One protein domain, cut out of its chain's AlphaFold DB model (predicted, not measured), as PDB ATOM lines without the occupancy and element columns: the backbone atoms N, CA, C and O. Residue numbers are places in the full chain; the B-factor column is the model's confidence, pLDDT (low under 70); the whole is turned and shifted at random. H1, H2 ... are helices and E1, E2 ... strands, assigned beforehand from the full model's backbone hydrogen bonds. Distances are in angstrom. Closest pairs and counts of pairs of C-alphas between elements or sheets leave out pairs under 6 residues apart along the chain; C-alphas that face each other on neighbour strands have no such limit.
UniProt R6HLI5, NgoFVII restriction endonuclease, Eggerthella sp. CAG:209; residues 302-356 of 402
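This is residues 302 to 356 of the 402 residues of the protein "NgoFVII restriction endonuclease" of Eggerthella sp. CAG:209 (UniProt R6HLI5). A small strand hairpin, E1 and E2, makes one end of a rod and a helical hairpin, H1 and H2, the other, with residues 313 to 322 strung between them. The 55 printed residues, mostly helix by class, hold two named strands, antiparallel, then two named helices. The whole is extended, with a radius of gyration of the C-alphas of 16.0 A, spanning 47 by 20 by 17 A.

E1, residues 302 to 304, 6.3 A long, begins at C-alpha 302 (172.110, 113.341, 64.117). E2, residues 309 to 312, measures 10.5 A. H1, residues 323 to 338, measures 23.8 A, with a kink of 26 degrees near residue 332. H2, residues 343 to 356, 19.9 A long, ends at C-alpha 356 (166.663, 104.761, 79.233).

In the hairpin E1 and E2, N 302 and O 311 are 2.8 A apart, within hydrogen-bond range. H1, with residues 333 to 337 alone, touches H2, closest at the C-alphas of Val 333 and Gln 347, 5.7 A; they run opposite ways at a shallow tilt of 31 degrees. H2 is apart from both strands. Every O i to N i+4 pair is within hydrogen-bond range in H2, and 9 of 12 in H1.

The printed part has no cut and no long link. Residue 319 and residues 338 to 341 have pLDDT under 70.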
ATOM      1  N   VAL A 302     171.103 113.977  64.967       73.31
ATOM      2  CA  VAL A 302     172.110 113.341  64.117       73.31
ATOM      3  C   VAL A 302     173.409 113.296  64.901       73.31
ATOM      4  O   VAL A 302     173.936 114.336  65.286       73.31
ATOM      5  N   VAL A 303     173.911 112.089  65.145       76.44
ATOM      6  CA  VAL A 303     175.226 111.868  65.752       76.44
ATOM      7  C   VAL A 303     176.171 111.404  64.652       76.44
ATOM      8  O   VAL A 303     176.032 110.277  64.163       76.44
ATOM      9  N   ASP A 304     177.103 112.268  64.259       76.62
ATOM     10  CA  ASP A 304     178.232 111.894  63.415       76.62
ATOM     11  C   ASP A 304     179.327 111.300  64.302       76.62
ATOM     12  O   ASP A 304     179.905 111.949  65.176       76.62
ATOM     13  N   TRP A 305     179.579 110.015  64.101       71.88
ATOM     14  CA  TRP A 305     180.518 109.268  64.924       71.88
ATOM     15  C   TRP A 305     181.962 109.387  64.461       71.88
ATOM     16  O   TRP A 305     182.851 109.093  65.258       71.88
ATOM     17  N   ASP A 306     182.177 109.734  63.194       74.81
ATOM     18  CA  ASP A 306     183.505 109.801  62.596       74.81
ATOM     19  C   ASP A 306     184.110 111.186  62.859       74.81
ATOM     20  O   ASP A 306     185.285 111.291  63.207       74.81
ATOM     21  N   GLU A 307     183.279 112.231  62.815       79.06
ATOM     22  CA  GLU A 307     183.666 113.601  63.169       79.06
ATOM     23  C   GLU A 307     183.460 113.931  64.659       79.06
ATOM     24  O   GLU A 307     183.969 114.938  65.151       79.06
ATOM     25  N   GLY A 308     182.728 113.092  65.400       75.31
ATOM     26  CA  GLY A 308     182.440 113.306  66.824       75.31
ATOM     27  C   GLY A 308     181.474 114.468  67.083       75.31
ATOM     28  O   GLY A 308     181.511 115.081  68.151       75.31
ATOM     29  N   THR A 309     180.619 114.786  66.111       80.50
ATOM     30  CA  THR A 309     179.703 115.926  66.145       80.50
ATOM     31  C   THR A 309     178.263 115.467  66.380       80.50
ATOM     32  O   THR A 309     177.836 114.393  65.963       80.50
ATOM     33  N   VAL A 310     177.479 116.287  67.085       77.81
ATOM     34  CA  VAL A 310     176.044 116.048  67.286       77.81
ATOM     35  C   VAL A 310     175.273 117.268  66.814       77.81
ATOM     36  O   VAL A 310     175.606 118.383  67.199       77.81
ATOM     37  N   SER A 311     174.230 117.081  66.012       79.88
ATOM     38  CA  SER A 311     173.344 118.167  65.598       79.88
ATOM     39  C   SER A 311     171.878 117.813  65.809       79.88
ATOM     40  O   SER A 311     171.480 116.652  65.746       79.88
ATOM     41  N   THR A 312     171.059 118.828  66.063       75.25
ATOM     42  CA  THR A 312     169.596 118.715  66.086       75.25
ATOM     43  C   THR A 312     169.023 119.612  65.012       75.25
ATOM     44  O   THR A 312     169.270 120.819  65.042       75.25
ATOM     45  N   ASN A 313     168.279 119.044  64.061       72.81
ATOM     46  CA  ASN A 313     167.711 119.793  62.931       72.81
ATOM     47  C   ASN A 313     168.760 120.659  62.198       72.81
ATOM     48  O   ASN A 313     168.501 121.805  61.842       72.81
ATOM     49  N   GLY A 314     169.977 120.127  62.027       76.06
ATOM     50  CA  GLY A 314     171.085 120.818  61.357       76.06
ATOM     51  C   GLY A 314     171.820 121.860  62.208       76.06
ATOM     52  O   GLY A 314     172.822 122.405  61.753       76.06
ATOM     53  N   LYS A 315     171.383 122.128  63.446       81.19
ATOM     54  CA  LYS A 315     172.111 122.992  64.381       81.19
ATOM     55  C   LYS A 315     173.059 122.163  65.235       81.19
ATOM     56  O   LYS A 315     172.621 121.255  65.940       81.19
ATOM     57  N   GLN A 316     174.343 122.497  65.184       84.44
ATOM     58  CA  GLN A 316     175.374 121.850  65.986       84.44
ATOM     59  C   GLN A 316     175.080 122.020  67.483       84.44
ATOM     60  O   GLN A 316     174.861 123.138  67.957       84.44
ATOM     61  N   LEU A 317     175.068 120.909  68.214       77.88
ATOM     62  CA  LEU A 317     175.018 120.904  69.667       77.88
ATOM     63  C   LEU A 317     176.427 121.078  70.228       77.88
ATOM     64  O   LEU A 317     177.404 120.528  69.715       77.88
ATOM     65  N   ILE A 318     176.503 121.852  71.302       79.00
ATOM     66  CA  ILE A 318     177.699 122.025  72.120       79.00
ATOM     67  C   ILE A 318     177.646 120.931  73.196       79.00
ATOM     68  O   ILE A 318     176.558 120.523  73.590       79.00
ATOM     69  N   SER A 319     178.782 120.404  73.646       67.81
ATOM     70  CA  SER A 319     178.847 119.288  74.608       67.81
ATOM     71  C   SER A 319     179.182 119.713  76.045       67.81
ATOM     72  O   SER A 319     179.384 118.857  76.902       67.81
ATOM     73  N   CYS A 320     179.242 121.017  76.325       72.75
ATOM     74  CA  CYS A 320     179.606 121.584  77.625       72.75
ATOM     75  C   CYS A 320     178.608 122.665  78.076       72.75
ATOM     76  O   CYS A 320     177.869 123.202  77.250       72.75
ATOM     77  N   GLY A 321     178.590 122.988  79.376       76.31
ATOM     78  CA  GLY A 321     177.716 124.028  79.940       76.31
ATOM     79  C   GLY A 321     176.360 123.534  80.463       76.31
ATOM     80  O   GLY A 321     175.482 124.352  80.729       76.31
ATOM     81  N   TYR A 322     176.177 122.217  80.598       78.69
ATOM     82  CA  TYR A 322     174.940 121.581  81.083       78.69
ATOM     83  C   TYR A 322     175.059 121.045  82.518       78.69
ATOM     84  O   TYR A 322     174.231 120.252  82.965       78.69
ATOM     85  N   GLU A 323     176.085 121.453  83.264       81.75
ATOM     86  CA  GLU A 323     176.345 120.987  84.630       81.75
ATOM     87  C   GLU A 323     175.165 121.320  85.555       81.75
ATOM     88  O   GLU A 323     174.734 120.484  86.348       81.75
ATOM     89  N   ASN A 324     174.575 122.507  85.385       79.12
ATOM     90  CA  ASN A 324     173.380 122.919  86.122       79.12
ATOM     91  C   ASN A 324     172.152 122.059  85.788       79.12
ATOM     92  O   ASN A 324     171.357 121.760  86.675       79.12
ATOM     93  N   ASP A 325     171.995 121.638  84.533       78.31
ATOM     94  CA  ASP A 325     170.867 120.797  84.123       78.31
ATOM     95  C   ASP A 325     171.019 119.369  84.661       78.31
ATOM     96  O   ASP A 325     170.047 118.778  85.133       78.31
ATOM     97  N   ALA A 326     172.247 118.838  84.689       78.06
ATOM     98  CA  ALA A 326     172.549 117.561  85.330       78.06
ATOM     99  C   ALA A 326     172.230 117.593  86.835       78.06
ATOM    100  O   ALA A 326     171.602 116.665  87.351       78.06
ATOM    101  N   VAL A 327     172.593 118.679  87.529       81.81
ATOM    102  CA  VAL A 327     172.233 118.883  88.941       81.81
ATOM    103  C   VAL A 327     170.713 118.925  89.112       81.81
ATOM    104  O   VAL A 327     170.187 118.218  89.968       81.81
ATOM    105  N   ARG A 328     169.983 119.651  88.256       81.88
ATOM    106  CA  ARG A 328     168.511 119.730  88.319       81.88
ATOM    107  C   ARG A 328     167.812 118.395  88.082       81.88
ATOM    108  O   ARG A 328     166.783 118.135  88.696       81.88
ATOM    109  N   ILE A 329     168.352 117.538  87.217       82.44
ATOM    110  CA  ILE A 329     167.828 116.180  87.009       82.44
ATOM    111  C   ILE A 329     167.978 115.347  88.285       82.44
ATOM    112  O   ILE A 329     167.046 114.654  88.693       82.44
ATOM    113  N   VAL A 330     169.138 115.438  88.937       84.94
ATOM    114  CA  VAL A 330     169.387 114.759  90.213       84.94
ATOM    115  C   VAL A 330     168.472 115.314  91.308       84.94
ATOM    116  O   VAL A 330     167.894 114.542  92.068       84.94
ATOM    117  N   GLU A 331     168.277 116.632  91.367       82.88
ATOM    118  CA  GLU A 331     167.331 117.277  92.286       82.88
ATOM    119  C   GLU A 331     165.887 116.836  92.035       82.88
ATOM    120  O   GLU A 331     165.188 116.497  92.983       82.88
ATOM    121  N   PHE A 332     165.446 116.766  90.776       84.06
ATOM    122  CA  PHE A 332     164.116 116.274  90.408       84.06
ATOM    123  C   PHE A 332     163.869 114.859  90.947       84.06
ATOM    124  O   PHE A 332     162.847 114.611  91.585       84.06
ATOM    125  N   VAL A 333     164.828 113.949  90.764       83.75
ATOM    126  CA  VAL A 333     164.733 112.576  91.285       83.75
ATOM    127  C   VAL A 333     164.810 112.568  92.818       83.75
ATOM    128  O   VAL A 333     164.088 111.828  93.485       83.75
ATOM    129  N   ASN A 334     165.618 113.441  93.420       81.06
ATOM    130  CA  ASN A 334     165.701 113.574  94.873       81.06
ATOM    131  C   ASN A 334     164.429 114.147  95.513       81.06
ATOM    132  O   ASN A 334     164.088 113.762  96.632       81.06
ATOM    133  N   ASN A 335     163.688 114.987  94.795       77.25
ATOM    134  CA  ASN A 335     162.433 115.574  95.258       77.25
ATOM    135  C   ASN A 335     161.307 114.547  95.406       77.25
ATOM    136  O   ASN A 335     160.313 114.845  96.064       77.25
ATOM    137  N   PHE A 336     161.469 113.313  94.913       70.62
ATOM    138  CA  PHE A 336     160.522 112.242  95.231       70.62
ATOM    139  C   PHE A 336     160.468 111.907  96.733       70.62
ATOM    140  O   PHE A 336     159.465 111.376  97.202       70.62
ATOM    141  N   ARG A 337     161.485 112.310  97.515       70.69
ATOM    142  CA  ARG A 337     161.475 112.262  98.991       70.69
ATOM    143  C   ARG A 337     160.400 113.134  99.639       70.69
ATOM    144  O   ARG A 337     160.137 112.973 100.825       70.69
ATOM    145  N   LEU A 338     159.810 114.064  98.888       62.88
ATOM    146  CA  LEU A 338     158.721 114.919  99.361       62.88
ATOM    147  C   LEU A 338     157.367 114.189  99.378       62.88
ATOM    148  O   LEU A 338     156.426 114.680  99.998       62.88
ATOM    149  N   PHE A 339     157.250 113.033  98.716       50.34
ATOM    150  CA  PHE A 339     156.025 112.235  98.687       50.34
ATOM    151  C   PHE A 339     156.027 111.153  99.776       50.34
ATOM    152  O   PHE A 339     157.070 110.704 100.242       50.34
ATOM    153  N   SER A 340     154.833 110.727 100.191       43.06
ATOM    154  CA  SER A 340     154.636 109.611 101.127       43.06
ATOM    155  C   SER A 340     154.552 108.278 100.366       43.06
ATOM    156  O   SER A 340     153.983 108.249  99.279       43.06
ATOM    157  N   GLY A 341     155.057 107.174 100.934       68.56
ATOM    158  CA  GLY A 341     154.995 105.834 100.321       68.56
ATOM    159  C   GLY A 341     156.373 105.241 100.005       68.56
ATOM    160  O   GLY A 341     157.340 105.531 100.707       68.56
ATOM    161  N   ASP A 342     156.463 104.404  98.966       78.88
ATOM    162  CA  ASP A 342     157.712 103.758  98.520       78.88
ATOM    163  C   ASP A 342     158.620 104.731  97.748       78.88
ATOM    164  O   ASP A 342     158.792 104.665  96.530       78.88
ATOM    165  N   VAL A 343     159.186 105.686  98.484       76.38
ATOM    166  CA  VAL A 343     160.081 106.719  97.949       76.38
ATOM    167  C   VAL A 343     161.268 106.105  97.203       76.38
ATOM    168  O   VAL A 343     161.631 106.592  96.135       76.38
ATOM    169  N   GLU A 344     161.873 105.043  97.738       79.25
ATOM    170  CA  GLU A 344     163.058 104.414  97.146       79.25
ATOM    171  C   GLU A 344     162.726 103.721  95.816       79.25
ATOM    172  O   GLU A 344     163.472 103.867  94.839       79.25
ATOM    173  N   GLY A 345     161.567 103.057  95.734       78.75
ATOM    174  CA  GLY A 345     161.029 102.513  94.490       78.75
ATOM    175  C   GLY A 345     160.785 103.594  93.436       78.75
ATOM    176  O   GLY A 345     161.274 103.479  92.309       78.75
ATOM    177  N   TYR A 346     160.127 104.699  93.804       75.50
ATOM    178  CA  TYR A 346     159.863 105.806  92.875       75.50
ATOM    179  C   TYR A 346     161.139 106.470  92.356       75.50
ATOM    180  O   TYR A 346     161.249 106.740  91.158       75.50
ATOM    181  N   GLN A 347     162.124 106.697  93.228       86.19
ATOM    182  CA  GLN A 347     163.425 107.233  92.823       86.19
ATOM    183  C   GLN A 347     164.144 106.287  91.864       86.19
ATOM    184  O   GLN A 347     164.686 106.724  90.848       86.19
ATOM    185  N   THR A 348     164.108 104.989  92.161       87.12
ATOM    186  CA  THR A 348     164.720 103.950  91.335       87.12
ATOM    187  C   THR A 348     164.084 103.891  89.946       87.12
ATOM    188  O   THR A 348     164.798 103.854  88.943       87.12
ATOM    189  N   ASP A 349     162.756 103.917  89.855       83.19
ATOM    190  CA  ASP A 349     162.053 103.837  88.575       83.19
ATOM    191  C   ASP A 349     162.172 105.127  87.759       83.19
ATOM    192  O   ASP A 349     162.448 105.064  86.558       83.19
ATOM    193  N   ALA A 350     162.087 106.295  88.403       81.38
ATOM    194  CA  ALA A 350     162.373 107.573  87.753       81.38
ATOM    195  C   ALA A 350     163.805 107.600  87.189       81.38
ATOM    196  O   ALA A 350     164.013 108.003  86.043       81.38
ATOM    197  N   TRP A 351     164.789 107.099  87.946       89.06
ATOM    198  CA  TRP A 351     166.171 107.009  87.477       89.06
ATOM    199  C   TRP A 351     166.317 106.064  86.281       89.06
ATOM    200  O   TRP A 351     166.964 106.422  85.295       89.06
ATOM    201  N   LYS A 352     165.673 104.886  86.308       84.69
ATOM    202  CA  LYS A 352     165.660 103.956  85.164       84.69
ATOM    203  C   LYS A 352     165.099 104.622  83.910       84.69
ATOM    204  O   LYS A 352     165.697 104.481  82.848       84.69
ATOM    205  N   ILE A 353     163.988 105.352  84.023       80.25
ATOM    206  CA  ILE A 353     163.374 106.057  82.888       80.25
ATOM    207  C   ILE A 353     164.340 107.098  82.318       80.25
ATOM    208  O   ILE A 353     164.545 107.127  81.105       80.25
ATOM    209  N   MET A 354     164.988 107.897  83.173       82.56
ATOM    210  CA  MET A 354     165.969 108.896  82.733       82.56
ATOM    211  C   MET A 354     167.161 108.241  82.026       82.56
ATOM    212  O   MET A 354     167.537 108.660  80.932       82.56
ATOM    213  N   VAL A 355     167.714 107.164  82.594       83.19
ATOM    214  CA  VAL A 355     168.804 106.395  81.972       83.19
ATOM    215  C   VAL A 355     168.382 105.849  80.609       83.19
ATOM    216  O   VAL A 355     169.125 105.996  79.639       83.19
ATOM    217  N   TRP A 356     167.190 105.257  80.504       78.50
ATOM    218  CA  TRP A 356     166.663 104.761  79.233       78.50
ATOM    219  C   TRP A 356     166.516 105.885  78.210       78.50
ATOM    220  O   TRP A 356     166.991 105.739  77.086       78.50
TER     221      TRP A 356